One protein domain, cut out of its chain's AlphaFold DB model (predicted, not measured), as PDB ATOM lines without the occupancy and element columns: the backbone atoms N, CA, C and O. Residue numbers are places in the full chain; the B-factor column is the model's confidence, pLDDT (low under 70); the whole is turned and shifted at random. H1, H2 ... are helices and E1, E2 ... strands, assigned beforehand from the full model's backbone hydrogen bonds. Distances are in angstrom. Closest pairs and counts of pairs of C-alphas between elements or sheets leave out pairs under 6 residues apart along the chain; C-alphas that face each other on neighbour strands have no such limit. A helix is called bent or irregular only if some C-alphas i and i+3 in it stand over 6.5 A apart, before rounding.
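This is residues 695 to 779 of the 782 residues of a protein of Micromonas commoda (strain RCC299 / NOUM17 / CCMP2709) (UniProt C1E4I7). Little of this domain is regular structure: a small three-stranded sheet sits among loops, and one long helix, H1, stands to one side, its residues 771 to 777 sticking out. The printed part has 85 residues, 33 in named elements, in the order E1, E2, E3, H1, class mixed. The sheet E1 - E2 - E3 is antiparallel, a meander, each strand the antiparallel neighbour of the one before. The whole is compact, radius of gyration of the C-alphas 13.1 A, spanning 36 by 31 by 21 A.

Find C-alpha 706 at (155.570, 204.234, 144.678), where E1, residues 706 to 709, begins and runs 9.6 A. Next come E2, residues 712 to 716, 13.0 A, and E3, residues 729 to 731, 6.8 A. H1, residues 757 to 777, runs 30.4 A to C-alpha 777 at (178.449, 217.850, 142.594); it is irregular, C-alphas 758 and 761 being 7.0 A apart.

In the hairpin E1 and E2, look for N 707 and O 714, 2.9 A, within hydrogen-bond range; in the hairpin E2 and E3, N 715 and O 730, 2.7 A. H1 is not on the sheet, with 0 pairs of C-alphas within 10 A; 15 of its 17 O i to N i+4 pairs are within range.

The printed part has no cut. The links E2 to E3, 12 residues, and E3 to H1, 25 residues, are long. Confidence is low, under 70, in 26 residues, among them 769 to 779.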
ATOM      1  N   GLU A 695     167.792 200.613 139.392       74.25
ATOM      2  CA  GLU A 695     166.575 201.412 139.588       74.25
ATOM      3  C   GLU A 695     166.279 201.675 141.070       74.25
ATOM      4  O   GLU A 695     165.791 202.745 141.429       74.25
ATOM      5  N   ALA A 696     166.699 200.769 141.959       78.00
ATOM      6  CA  ALA A 696     166.565 200.914 143.405       78.00
ATOM      7  C   ALA A 696     167.485 202.001 144.000       78.00
ATOM      8  O   ALA A 696     167.509 202.178 145.216       78.00
ATOM      9  N   PHE A 697     168.237 202.748 143.188       75.31
ATOM     10  CA  PHE A 697     169.012 203.924 143.605       75.31
ATOM     11  C   PHE A 697     168.559 205.221 142.922       75.31
ATOM     12  O   PHE A 697     169.101 206.290 143.210       75.31
ATOM     13  N   VAL A 698     167.566 205.150 142.032       73.12
ATOM     14  CA  VAL A 698     167.071 206.301 141.273       73.12
ATOM     15  C   VAL A 698     165.902 206.930 142.021       73.12
ATOM     16  O   VAL A 698     164.947 206.249 142.374       73.12
ATOM     17  N   ALA A 699     165.968 208.234 142.293       73.25
ATOM     18  CA  ALA A 699     164.852 208.938 142.917       73.25
ATOM     19  C   ALA A 699     163.662 209.035 141.940       73.25
ATOM     20  O   ALA A 699     163.881 209.318 140.758       73.25
ATOM     21  N   PRO A 700     162.418 208.836 142.407       77.19
ATOM     22  CA  PRO A 700     161.245 208.939 141.553       77.19
ATOM     23  C   PRO A 700     160.968 210.395 141.134       77.19
ATOM     24  O   PRO A 700     161.454 211.339 141.773       77.19
ATOM     25  N   PRO A 701     160.166 210.609 140.074       77.25
ATOM     26  CA  PRO A 701     159.657 211.929 139.716       77.25
ATOM     27  C   PRO A 701     158.918 212.593 140.888       77.25
ATOM     28  O   PRO A 701     158.332 211.921 141.737       77.25
ATOM     29  N   ARG A 702     158.911 213.934 140.933       66.19
ATOM     30  CA  ARG A 702     158.240 214.676 142.017       66.19
ATOM     31  C   ARG A 702     156.761 214.286 142.098       66.19
ATOM     32  O   ARG A 702     156.046 214.398 141.109       66.19
ATOM     33  N   GLY A 703     156.316 213.887 143.289       68.56
ATOM     34  CA  GLY A 703     154.931 213.485 143.557       68.56
ATOM     35  C   GLY A 703     154.645 211.992 143.376       68.56
ATOM     36  O   GLY A 703     153.515 211.578 143.608       68.56
ATOM     37  N   VAL A 704     155.641 211.183 142.999       73.12
ATOM     38  CA  VAL A 704     155.521 209.722 142.911       73.12
ATOM     39  C   VAL A 704     156.319 209.091 144.051       73.12
ATOM     40  O   VAL A 704     157.534 209.239 144.110       73.12
ATOM     41  N   GLU A 705     155.643 208.395 144.968       75.56
ATOM     42  CA  GLU A 705     156.278 207.733 146.128       75.56
ATOM     43  C   GLU A 705     156.285 206.201 146.014       75.56
ATOM     44  O   GLU A 705     156.810 205.512 146.886       75.56
ATOM     45  N   VAL A 706     155.726 205.669 144.925       83.06
ATOM     46  CA  VAL A 706     155.570 204.234 144.678       83.06
ATOM     47  C   VAL A 706     156.071 203.895 143.277       83.06
ATOM     48  O   VAL A 706     155.733 204.589 142.318       83.06
ATOM     49  N   ALA A 707     156.833 202.811 143.147       81.81
ATOM     50  CA  ALA A 707     157.242 202.233 141.870       81.81
ATOM     51  C   ALA A 707     157.029 200.716 141.871       81.81
ATOM     52  O   ALA A 707     157.112 200.065 142.912       81.81
ATOM     53  N   GLN A 708     156.754 200.150 140.699       83.62
ATOM     54  CA  GLN A 708     156.665 198.703 140.529       83.62
ATOM     55  C   GLN A 708     158.062 198.150 140.236       83.62
ATOM     56  O   GLN A 708     158.658 198.511 139.225       83.62
ATOM     57  N   PHE A 709     158.561 197.266 141.097       82.88
ATOM     58  CA  PHE A 709     159.781 196.493 140.863       82.88
ATOM     59  C   PHE A 709     159.407 195.066 140.417       82.88
ATOM     60  O   PHE A 709     158.273 194.634 140.650       82.88
ATOM     61  N   PRO A 710     160.337 194.299 139.808       73.62
ATOM     62  CA  PRO A 710     160.093 192.903 139.412       73.62
ATOM     63  C   PRO A 710     159.615 192.014 140.566       73.62
ATOM     64  O   PRO A 710     158.896 191.042 140.369       73.62
ATOM     65  N   ASP A 711     160.010 192.398 141.773       71.19
ATOM     66  CA  ASP A 711     159.855 191.645 143.004       71.19
ATOM     67  C   ASP A 711     158.708 192.133 143.901       71.19
ATOM     68  O   ASP A 711     158.543 191.633 145.013       71.19
ATOM     69  N   GLY A 712     157.950 193.140 143.459       80.69
ATOM     70  CA  GLY A 712     156.836 193.703 144.214       80.69
ATOM     71  C   GLY A 712     156.739 195.224 144.127       80.69
ATOM     72  O   GLY A 712     157.500 195.902 143.434       80.69
ATOM     73  N   LYS A 713     155.762 195.770 144.847       85.19
ATOM     74  CA  LYS A 713     155.525 197.210 144.934       85.19
ATOM     75  C   LYS A 713     156.534 197.840 145.896       85.19
ATOM     76  O   LYS A 713     156.627 197.434 147.052       85.19
ATOM     77  N   GLY A 714     157.295 198.814 145.407       86.50
ATOM     78  CA  GLY A 714     158.309 199.528 146.174       86.50
ATOM     79  C   GLY A 714     157.868 200.932 146.570       86.50
ATOM     80  O   GLY A 714     157.314 201.669 145.758       86.50
ATOM     81  N   HIS A 715     158.172 201.314 147.803       85.56
ATOM     82  CA  HIS A 715     157.920 202.618 148.395       85.56
ATOM     83  C   HIS A 715     159.234 203.391 148.571       85.56
ATOM     84  O   HIS A 715     160.258 202.836 148.987       85.56
ATOM     85  N   PHE A 716     159.217 204.681 148.238       83.44
ATOM     86  CA  PHE A 716     160.399 205.539 148.267       83.44
ATOM     87  C   PHE A 716     160.548 206.273 149.604       83.44
ATOM     88  O   PHE A 716     159.779 207.179 149.921       83.44
ATOM     89  N   TRP A 717     161.607 205.954 150.355       80.19
ATOM     90  CA  TRP A 717     161.895 206.541 151.666       80.19
ATOM     91  C   TRP A 717     163.310 207.139 151.724       80.19
ATOM     92  O   TRP A 717     164.245 206.530 152.251       80.19
ATOM     93  N   PRO A 718     163.510 208.390 151.268       72.00
ATOM     94  CA  PRO A 718     164.844 208.991 151.146       72.00
ATOM     95  C   PRO A 718     165.534 209.246 152.497       72.00
ATOM     96  O   PRO A 718     166.749 209.426 152.559       72.00
ATOM     97  N   LYS A 719     164.768 209.281 153.594       71.38
ATOM     98  CA  LYS A 719     165.287 209.448 154.962       71.38
ATOM     99  C   LYS A 719     165.616 208.119 155.650       71.38
ATOM    100  O   LYS A 719     166.286 208.151 156.683       71.38
ATOM    101  N   MET A 720     165.210 206.993 155.064       78.19
ATOM    102  CA  MET A 720     165.476 205.633 155.538       78.19
ATOM    103  C   MET A 720     166.206 204.811 154.459       78.19
ATOM    104  O   MET A 720     165.660 203.845 153.951       78.19
ATOM    105  N   PRO A 721     167.425 205.178 154.039       81.25
ATOM    106  CA  PRO A 721     168.226 204.350 153.143       81.25
ATOM    107  C   PRO A 721     168.612 203.024 153.812       81.25
ATOM    108  O   PRO A 721     169.013 202.999 154.971       81.25
ATOM    109  N   CYS A 722     168.598 201.921 153.070       79.25
ATOM    110  CA  CYS A 722     169.139 200.657 153.555       79.25
ATOM    111  C   CYS A 722     170.604 200.838 153.996       79.25
ATOM    112  O   CYS A 722     171.442 201.314 153.230       79.25
ATOM    113  N   LEU A 723     170.946 200.449 155.225       76.56
ATOM    114  CA  LEU A 723     172.291 200.677 155.767       76.56
ATOM    115  C   LEU A 723     173.348 199.715 155.214       76.56
ATOM    116  O   LEU A 723     174.549 199.953 155.385       76.56
ATOM    117  N   GLU A 724     172.920 198.647 154.546       73.38
ATOM    118  CA  GLU A 724     173.803 197.684 153.893       73.38
ATOM    119  C   GLU A 724     174.274 198.168 152.527       73.38
ATOM    120  O   GLU A 724     175.479 198.184 152.271       73.38
ATOM    121  N   CYS A 725     173.333 198.591 151.677       74.31
ATOM    122  CA  CYS A 725     173.613 198.933 150.284       74.31
ATOM    123  C   CYS A 725     173.362 200.407 149.921       74.31
ATOM    124  O   CYS A 725     173.878 200.876 148.908       74.31
ATOM    125  N   GLY A 726     172.619 201.158 150.737       74.62
ATOM    126  CA  GLY A 726     172.319 202.579 150.533       74.62
ATOM    127  C   GLY A 726     171.079 202.877 149.684       74.62
ATOM    128  O   GLY A 726     170.838 204.044 149.384       74.62
ATOM    129  N   SER A 727     170.312 201.863 149.277       80.56
ATOM    130  CA  SER A 727     169.096 202.045 148.474       80.56
ATOM    131  C   SER A 727     167.970 202.693 149.302       80.56
ATOM    132  O   SER A 727     167.711 202.233 150.414       80.56
ATOM    133  N   PRO A 728     167.296 203.741 148.794       79.44
ATOM    134  CA  PRO A 728     166.152 204.383 149.450       79.44
ATOM    135  C   PRO A 728     164.792 203.730 149.133       79.44
ATOM    136  O   PRO A 728     163.761 204.295 149.495       79.44
ATOM    137  N   TRP A 729     164.772 202.592 148.432       84.00
ATOM    138  CA  TRP A 729     163.547 201.910 148.010       84.00
ATOM    139  C   TRP A 729     163.302 200.639 148.823       84.00
ATOM    140  O   TRP A 729     164.201 199.805 148.974       84.00
ATOM    141  N   TRP A 730     162.069 200.486 149.300       86.94
ATOM    142  CA  TRP A 730     161.634 199.383 150.156       86.94
ATOM    143  C   TRP A 730     160.438 198.667 149.537       86.94
ATOM    144  O   TRP A 730     159.479 199.324 149.157       86.94
ATOM    145  N   LEU A 731     160.509 197.348 149.393       86.94
ATOM    146  CA  LEU A 731     159.441 196.500 148.867       86.94
ATOM    147  C   LEU A 731     158.495 196.108 150.002       86.94
ATOM    148  O   LEU A 731     158.982 195.611 151.016       86.94
ATOM    149  N   GLY A 732     157.188 196.290 149.799       76.62
ATOM    150  CA  GLY A 732     156.160 196.124 150.835       76.62
ATOM    151  C   GLY A 732     155.685 197.463 151.406       76.62
ATOM    152  O   GLY A 732     156.377 198.478 151.298       76.62
ATOM    153  N   ASP A 733     154.479 197.475 151.962       62.66
ATOM    154  CA  ASP A 733     153.793 198.655 152.496       62.66
ATOM    155  C   ASP A 733     153.914 198.820 154.022       62.66
ATOM    156  O   ASP A 733     153.454 199.835 154.546       62.66
ATOM    157  N   ASP A 734     154.619 197.910 154.708       59.59
ATOM    158  CA  ASP A 734     154.655 197.829 156.174       59.59
ATOM    159  C   ASP A 734     156.044 197.487 156.781       59.59
ATOM    160  O   ASP A 734     157.105 197.720 156.199       59.59
ATOM    161  N   TRP A 735     156.062 197.039 158.042       51.66
ATOM    162  CA  TRP A 735     157.231 196.876 158.923       51.66
ATOM    163  C   TRP A 735     158.110 195.658 158.607       51.66
ATOM    164  O   TRP A 735     159.132 195.444 159.261       51.66
ATOM    165  N   ASP A 736     157.723 194.877 157.607       65.62
ATOM    166  CA  ASP A 736     158.465 193.780 156.993       65.62
ATOM    167  C   ASP A 736     159.143 194.201 155.679       65.62
ATOM    168  O   ASP A 736     159.699 193.360 154.967       65.62
ATOM    169  N   ALA A 737     159.123 195.501 155.360       75.44
ATOM    170  CA  ALA A 737     159.634 195.966 154.091       75.44
ATOM    171  C   ALA A 737     161.112 195.595 153.901       75.44
ATOM    172  O   ALA A 737     161.970 195.805 154.766       75.44
ATOM    173  N   THR A 738     161.419 195.057 152.724       86.06
ATOM    174  CA  THR A 738     162.772 194.616 152.365       86.06
ATOM    175  C   THR A 738     163.405 195.588 151.388       86.06
ATOM    176  O   THR A 738     162.743 196.174 150.535       86.06
ATOM    177  N   CYS A 739     164.714 195.788 151.486       84.38
ATOM    178  CA  CYS A 739     165.415 196.664 150.563       84.38
ATOM    179  C   CYS A 739     165.276 196.162 149.116       84.38
ATOM    180  O   CYS A 739     165.654 195.029 148.815       84.38
ATOM    181  N   ALA A 740     164.854 197.033 148.194       85.69
ATOM    182  CA  ALA A 740     164.664 196.685 146.784       85.69
ATOM    183  C   ALA A 740     165.957 196.263 146.053       85.69
ATOM    184  O   ALA A 740     165.888 195.676 144.978       85.69
ATOM    185  N   ASN A 741     167.142 196.534 146.620       80.31
ATOM    186  CA  ASN A 741     168.430 196.145 146.037       80.31
ATOM    187  C   ASN A 741     169.064 194.904 146.690       80.31
ATOM    188  O   ASN A 741     169.483 193.988 145.984       80.31
ATOM    189  N   CYS A 742     169.203 194.878 148.022       79.38
ATOM    190  CA  CYS A 742     169.913 193.793 148.720       79.38
ATOM    191  C   CYS A 742     169.001 192.841 149.498       79.38
ATOM    192  O   CYS A 742     169.511 191.871 150.051       79.38
ATOM    193  N   ARG A 743     167.688 193.107 149.542       83.50
ATOM    194  CA  ARG A 743     166.696 192.390 150.363       83.50
ATOM    195  C   ARG A 743     166.968 192.402 151.870       83.50
ATOM    196  O   ARG A 743     166.296 191.693 152.605       83.50
ATOM    197  N   GLY A 744     167.909 193.230 152.327       74.12
ATOM    198  CA  GLY A 744     168.123 193.485 153.746       74.12
ATOM    199  C   GLY A 744     166.861 194.059 154.384       74.12
ATOM    200  O   GLY A 744     166.132 194.827 153.746       74.12
ATOM    201  N   ASP A 745     166.602 193.662 155.620       75.19
ATOM    202  CA  ASP A 745     165.421 194.075 156.364       75.19
ATOM    203  C   ASP A 745     165.484 195.546 156.818       75.19
ATOM    204  O   ASP A 745     166.536 196.203 156.847       75.19
ATOM    205  N   ALA A 746     164.315 196.089 157.155       70.81
ATOM    206  CA  ALA A 746     164.179 197.427 157.716       70.81
ATOM    207  C   ALA A 746     164.473 197.486 159.232       70.81
ATOM    208  O   ALA A 746     164.354 198.565 159.818       70.81
ATOM    209  N   GLU A 747     164.921 196.391 159.876       70.00
ATOM    210  CA  GLU A 747     165.107 196.300 161.342       70.00
ATOM    211  C   GLU A 747     166.188 197.253 161.869       70.00
ATOM    212  O   GLU A 747     166.252 197.569 163.055       70.00
ATOM    213  N   SER A 748     167.012 197.787 160.969       69.81
ATOM    214  CA  SER A 748     167.964 198.852 161.277       69.81
ATOM    215  C   SER A 748     167.308 200.167 161.746       69.81
ATOM    216  O   SER A 748     168.018 201.044 162.263       69.81
ATOM    217  N   TYR A 749     165.991 200.325 161.571       72.50
ATOM    218  CA  TYR A 749     165.212 201.526 161.880       72.50
ATOM    219  C   TYR A 749     164.124 201.284 162.943       72.50
ATOM    220  O   TYR A 749     163.564 200.204 163.073       72.50
ATOM    221  N   ASP A 750     163.843 202.321 163.735       69.19
ATOM    222  CA  ASP A 750     162.854 202.346 164.807       69.19
ATOM    223  C   ASP A 750     161.482 202.851 164.337       69.19
ATOM    224  O   ASP A 750     161.310 203.344 163.221       69.19
ATOM    225  N   ASN A 751     160.511 202.806 165.253       62.78
ATOM    226  CA  ASN A 751     159.127 203.180 164.983       62.78
ATOM    227  C   ASN A 751     158.902 204.640 164.575       62.78
ATOM    228  O   ASN A 751     157.826 204.989 164.100       62.78
ATOM    229  N   ASN A 752     159.898 205.500 164.769       68.19
ATOM    230  CA  ASN A 752     159.861 206.897 164.364       68.19
ATOM    231  C   ASN A 752     160.714 207.139 163.112       68.19
ATOM    232  O   ASN A 752     161.122 208.281 162.873       68.19
ATOM    233  N   GLN A 753     161.009 206.084 162.342       68.88
ATOM    234  CA  GLN A 753     161.825 206.136 161.129       68.88
ATOM    235  C   GLN A 753     163.265 206.605 161.403       68.88
ATOM    236  O   GLN A 753     163.913 207.232 160.559       68.88
ATOM    237  N   ARG A 754     163.791 206.345 162.609       72.56
ATOM    238  CA  ARG A 754     165.164 206.695 163.004       72.56
ATOM    239  C   ARG A 754     166.003 205.434 163.158       72.56
ATOM    240  O   ARG A 754     165.517 204.451 163.689       72.56
ATOM    241  N   PRO A 755     167.281 205.437 162.754       75.94
ATOM    242  CA  PRO A 755     168.120 204.257 162.926       75.94
ATOM    243  C   PRO A 755     168.280 203.910 164.412       75.94
ATOM    244  O   PRO A 755     168.447 204.811 165.249       75.94
ATOM    245  N   HIS A 756     168.312 202.618 164.741       70.31
ATOM    246  CA  HIS A 756     168.636 202.178 166.098       70.31
ATOM    247  C   HIS A 756     170.026 202.666 166.531       70.31
ATOM    248  O   HIS A 756     170.895 203.007 165.722       70.31
ATOM    249  N   LYS A 757     170.254 202.732 167.849       73.38
ATOM    250  CA  LYS A 757     171.467 203.332 168.430       73.38
ATOM    251  C   LYS A 757     172.758 202.673 167.929       73.38
ATOM    252  O   LYS A 757     173.751 203.377 167.743       73.38
ATOM    253  N   GLU A 758     172.736 201.364 167.699       70.44
ATOM    254  CA  GLU A 758     173.863 200.598 167.153       70.44
ATOM    255  C   GLU A 758     174.195 200.992 165.704       70.44
ATOM    256  O   GLU A 758     175.364 201.139 165.345       70.44
ATOM    257  N   TYR A 759     173.174 201.306 164.905       70.31
ATOM    258  CA  TYR A 759     173.317 201.683 163.504       70.31
ATOM    259  C   TYR A 759     173.435 203.192 163.270       70.31
ATOM    260  O   TYR A 759     173.844 203.629 162.193       70.31
ATOM    261  N   ARG A 760     173.153 204.013 164.286       74.19
ATOM    262  CA  ARG A 760     173.176 205.478 164.201       74.19
ATOM    263  C   ARG A 760     174.510 206.028 163.696       74.19
ATOM    264  O   ARG A 760     174.515 206.923 162.858       74.19
ATOM    265  N   ARG A 761     175.639 205.460 164.134       69.88
ATOM    266  CA  ARG A 761     176.975 205.863 163.650       69.88
ATOM    267  C   ARG A 761     177.174 205.545 162.165       69.88
ATOM    268  O   ARG A 761     177.772 206.340 161.443       69.88
ATOM    269  N   ARG A 762     176.676 204.393 161.707       68.00
ATOM    270  CA  ARG A 762     176.739 203.967 160.301       68.00
ATOM    271  C   ARG A 762     175.860 204.860 159.428       68.00
ATOM    272  O   ARG A 762     176.322 205.330 158.394       68.00
ATOM    273  N   PHE A 763     174.652 205.169 159.892       73.44
ATOM    274  CA  PHE A 763     173.736 206.100 159.238       73.44
ATOM    275  C   PHE A 763     174.291 207.530 159.163       73.44
ATOM    276  O   PHE A 763     174.267 208.136 158.097       73.44
ATOM    277  N   GLU A 764     174.842 208.067 160.256       74.94
ATOM    278  CA  GLU A 764     175.465 209.400 160.277       74.94
ATOM    279  C   GLU A 764     176.658 209.475 159.312       74.94
ATOM    280  O   GLU A 764     176.809 210.458 158.587       74.94
ATOM    281  N   ARG A 765     177.469 208.411 159.238       67.38
ATOM    282  CA  ARG A 765     178.562 208.301 158.265       67.38
ATOM    283  C   ARG A 765     178.046 208.258 156.827       67.38
ATOM    284  O   ARG A 765     178.574 208.982 155.992       67.38
ATOM    285  N   PHE A 766     177.034 207.440 156.542       69.56
ATOM    286  CA  PHE A 766     176.406 207.371 155.220       69.56
ATOM    287  C   PHE A 766     175.856 208.735 154.797       69.56
ATOM    288  O   PHE A 766     176.190 209.222 153.723       69.56
ATOM    289  N   ARG A 767     175.090 209.397 155.670       70.50
ATOM    290  CA  ARG A 767     174.546 210.734 155.409       70.50
ATOM    291  C   ARG A 767     175.631 211.753 155.121       70.50
ATOM    292  O   ARG A 767     175.518 212.480 154.150       70.50
ATOM    293  N   ARG A 768     176.701 211.758 155.914       70.62
ATOM    294  CA  ARG A 768     177.837 212.649 155.683       70.62
ATOM    295  C   ARG A 768     178.479 212.416 154.313       70.62
ATOM    296  O   ARG A 768     178.800 213.383 153.640       70.62
ATOM    297  N   LEU A 769     178.630 211.162 153.890       61.97
ATOM    298  CA  LEU A 769     179.173 210.823 152.569       61.97
ATOM    299  C   LEU A 769     178.239 211.262 151.434       61.97
ATOM    300  O   LEU A 769     178.708 211.762 150.415       61.97
ATOM    301  N   VAL A 770     176.925 211.111 151.611       63.53
ATOM    302  CA  VAL A 770     175.923 211.616 150.661       63.53
ATOM    303  C   VAL A 770     175.960 213.144 150.597       63.53
ATOM    304  O   VAL A 770     175.998 213.697 149.502       63.53
ATOM    305  N   ASP A 771     176.023 213.828 151.739       66.44
ATOM    306  CA  ASP A 771     176.111 215.290 151.815       66.44
ATOM    307  C   ASP A 771     177.418 215.802 151.174       66.44
ATOM    308  O   ASP A 771     177.398 216.775 150.424       66.44
ATOM    309  N   GLU A 772     178.548 215.117 151.391       65.50
ATOM    310  CA  GLU A 772     179.839 215.408 150.750       65.50
ATOM    311  C   GLU A 772     179.791 215.175 149.226       65.50
ATOM    312  O   GLU A 772     180.333 215.975 148.463       65.50
ATOM    313  N   LEU A 773     179.103 214.131 148.750       58.59
ATOM    314  CA  LEU A 773     178.886 213.887 147.317       58.59
ATOM    315  C   LEU A 773     178.000 214.956 146.671       58.59
ATOM    316  O   LEU A 773     178.296 215.411 145.566       58.59
ATOM    317  N   VAL A 774     176.920 215.354 147.343       60.56
ATOM    318  CA  VAL A 774     176.023 216.416 146.873       60.56
ATOM    319  C   VAL A 774     176.762 217.756 146.847       60.56
ATOM    320  O   VAL A 774     176.674 218.474 145.853       60.56
ATOM    321  N   ALA A 775     177.565 218.054 147.873       65.75
ATOM    322  CA  ALA A 775     178.413 219.243 147.912       65.75
ATOM    323  C   ALA A 775     179.463 219.243 146.785       65.75
ATOM    324  O   ALA A 775     179.648 220.260 146.120       65.75
ATOM    325  N   ASN A 776     180.089 218.096 146.504       52.88
ATOM    326  CA  ASN A 776     181.079 217.962 145.431       52.88
ATOM    327  C   ASN A 776     180.463 218.014 144.024       52.88
ATOM    328  O   ASN A 776     181.123 218.472 143.093       52.88
ATOM    329  N   ARG A 777     179.193 217.616 143.848       49.56
ATOM    330  CA  ARG A 777     178.449 217.850 142.594       49.56
ATOM    331  C   ARG A 777     178.181 219.337 142.342       49.56
ATOM    332  O   ARG A 777     178.111 219.734 141.186       49.56
ATOM    333  N   GLY A 778     178.117 220.161 143.390       43.91
ATOM    334  CA  GLY A 778     178.066 221.623 143.277       43.91
ATOM    335  C   GLY A 778     179.380 222.273 142.820       43.91
ATOM    336  O   GLY A 778     179.374 223.438 142.438       43.91
ATOM    337  N   CYS A 779     180.503 221.543 142.829       40.97
ATOM    338  CA  CYS A 779     181.806 222.043 142.373       40.97
ATOM    339  C   CYS A 779     182.143 221.666 140.920       40.97
ATOM    340  O   CYS A 779     183.135 222.158 140.387       40.97
TER     341      CYS A 779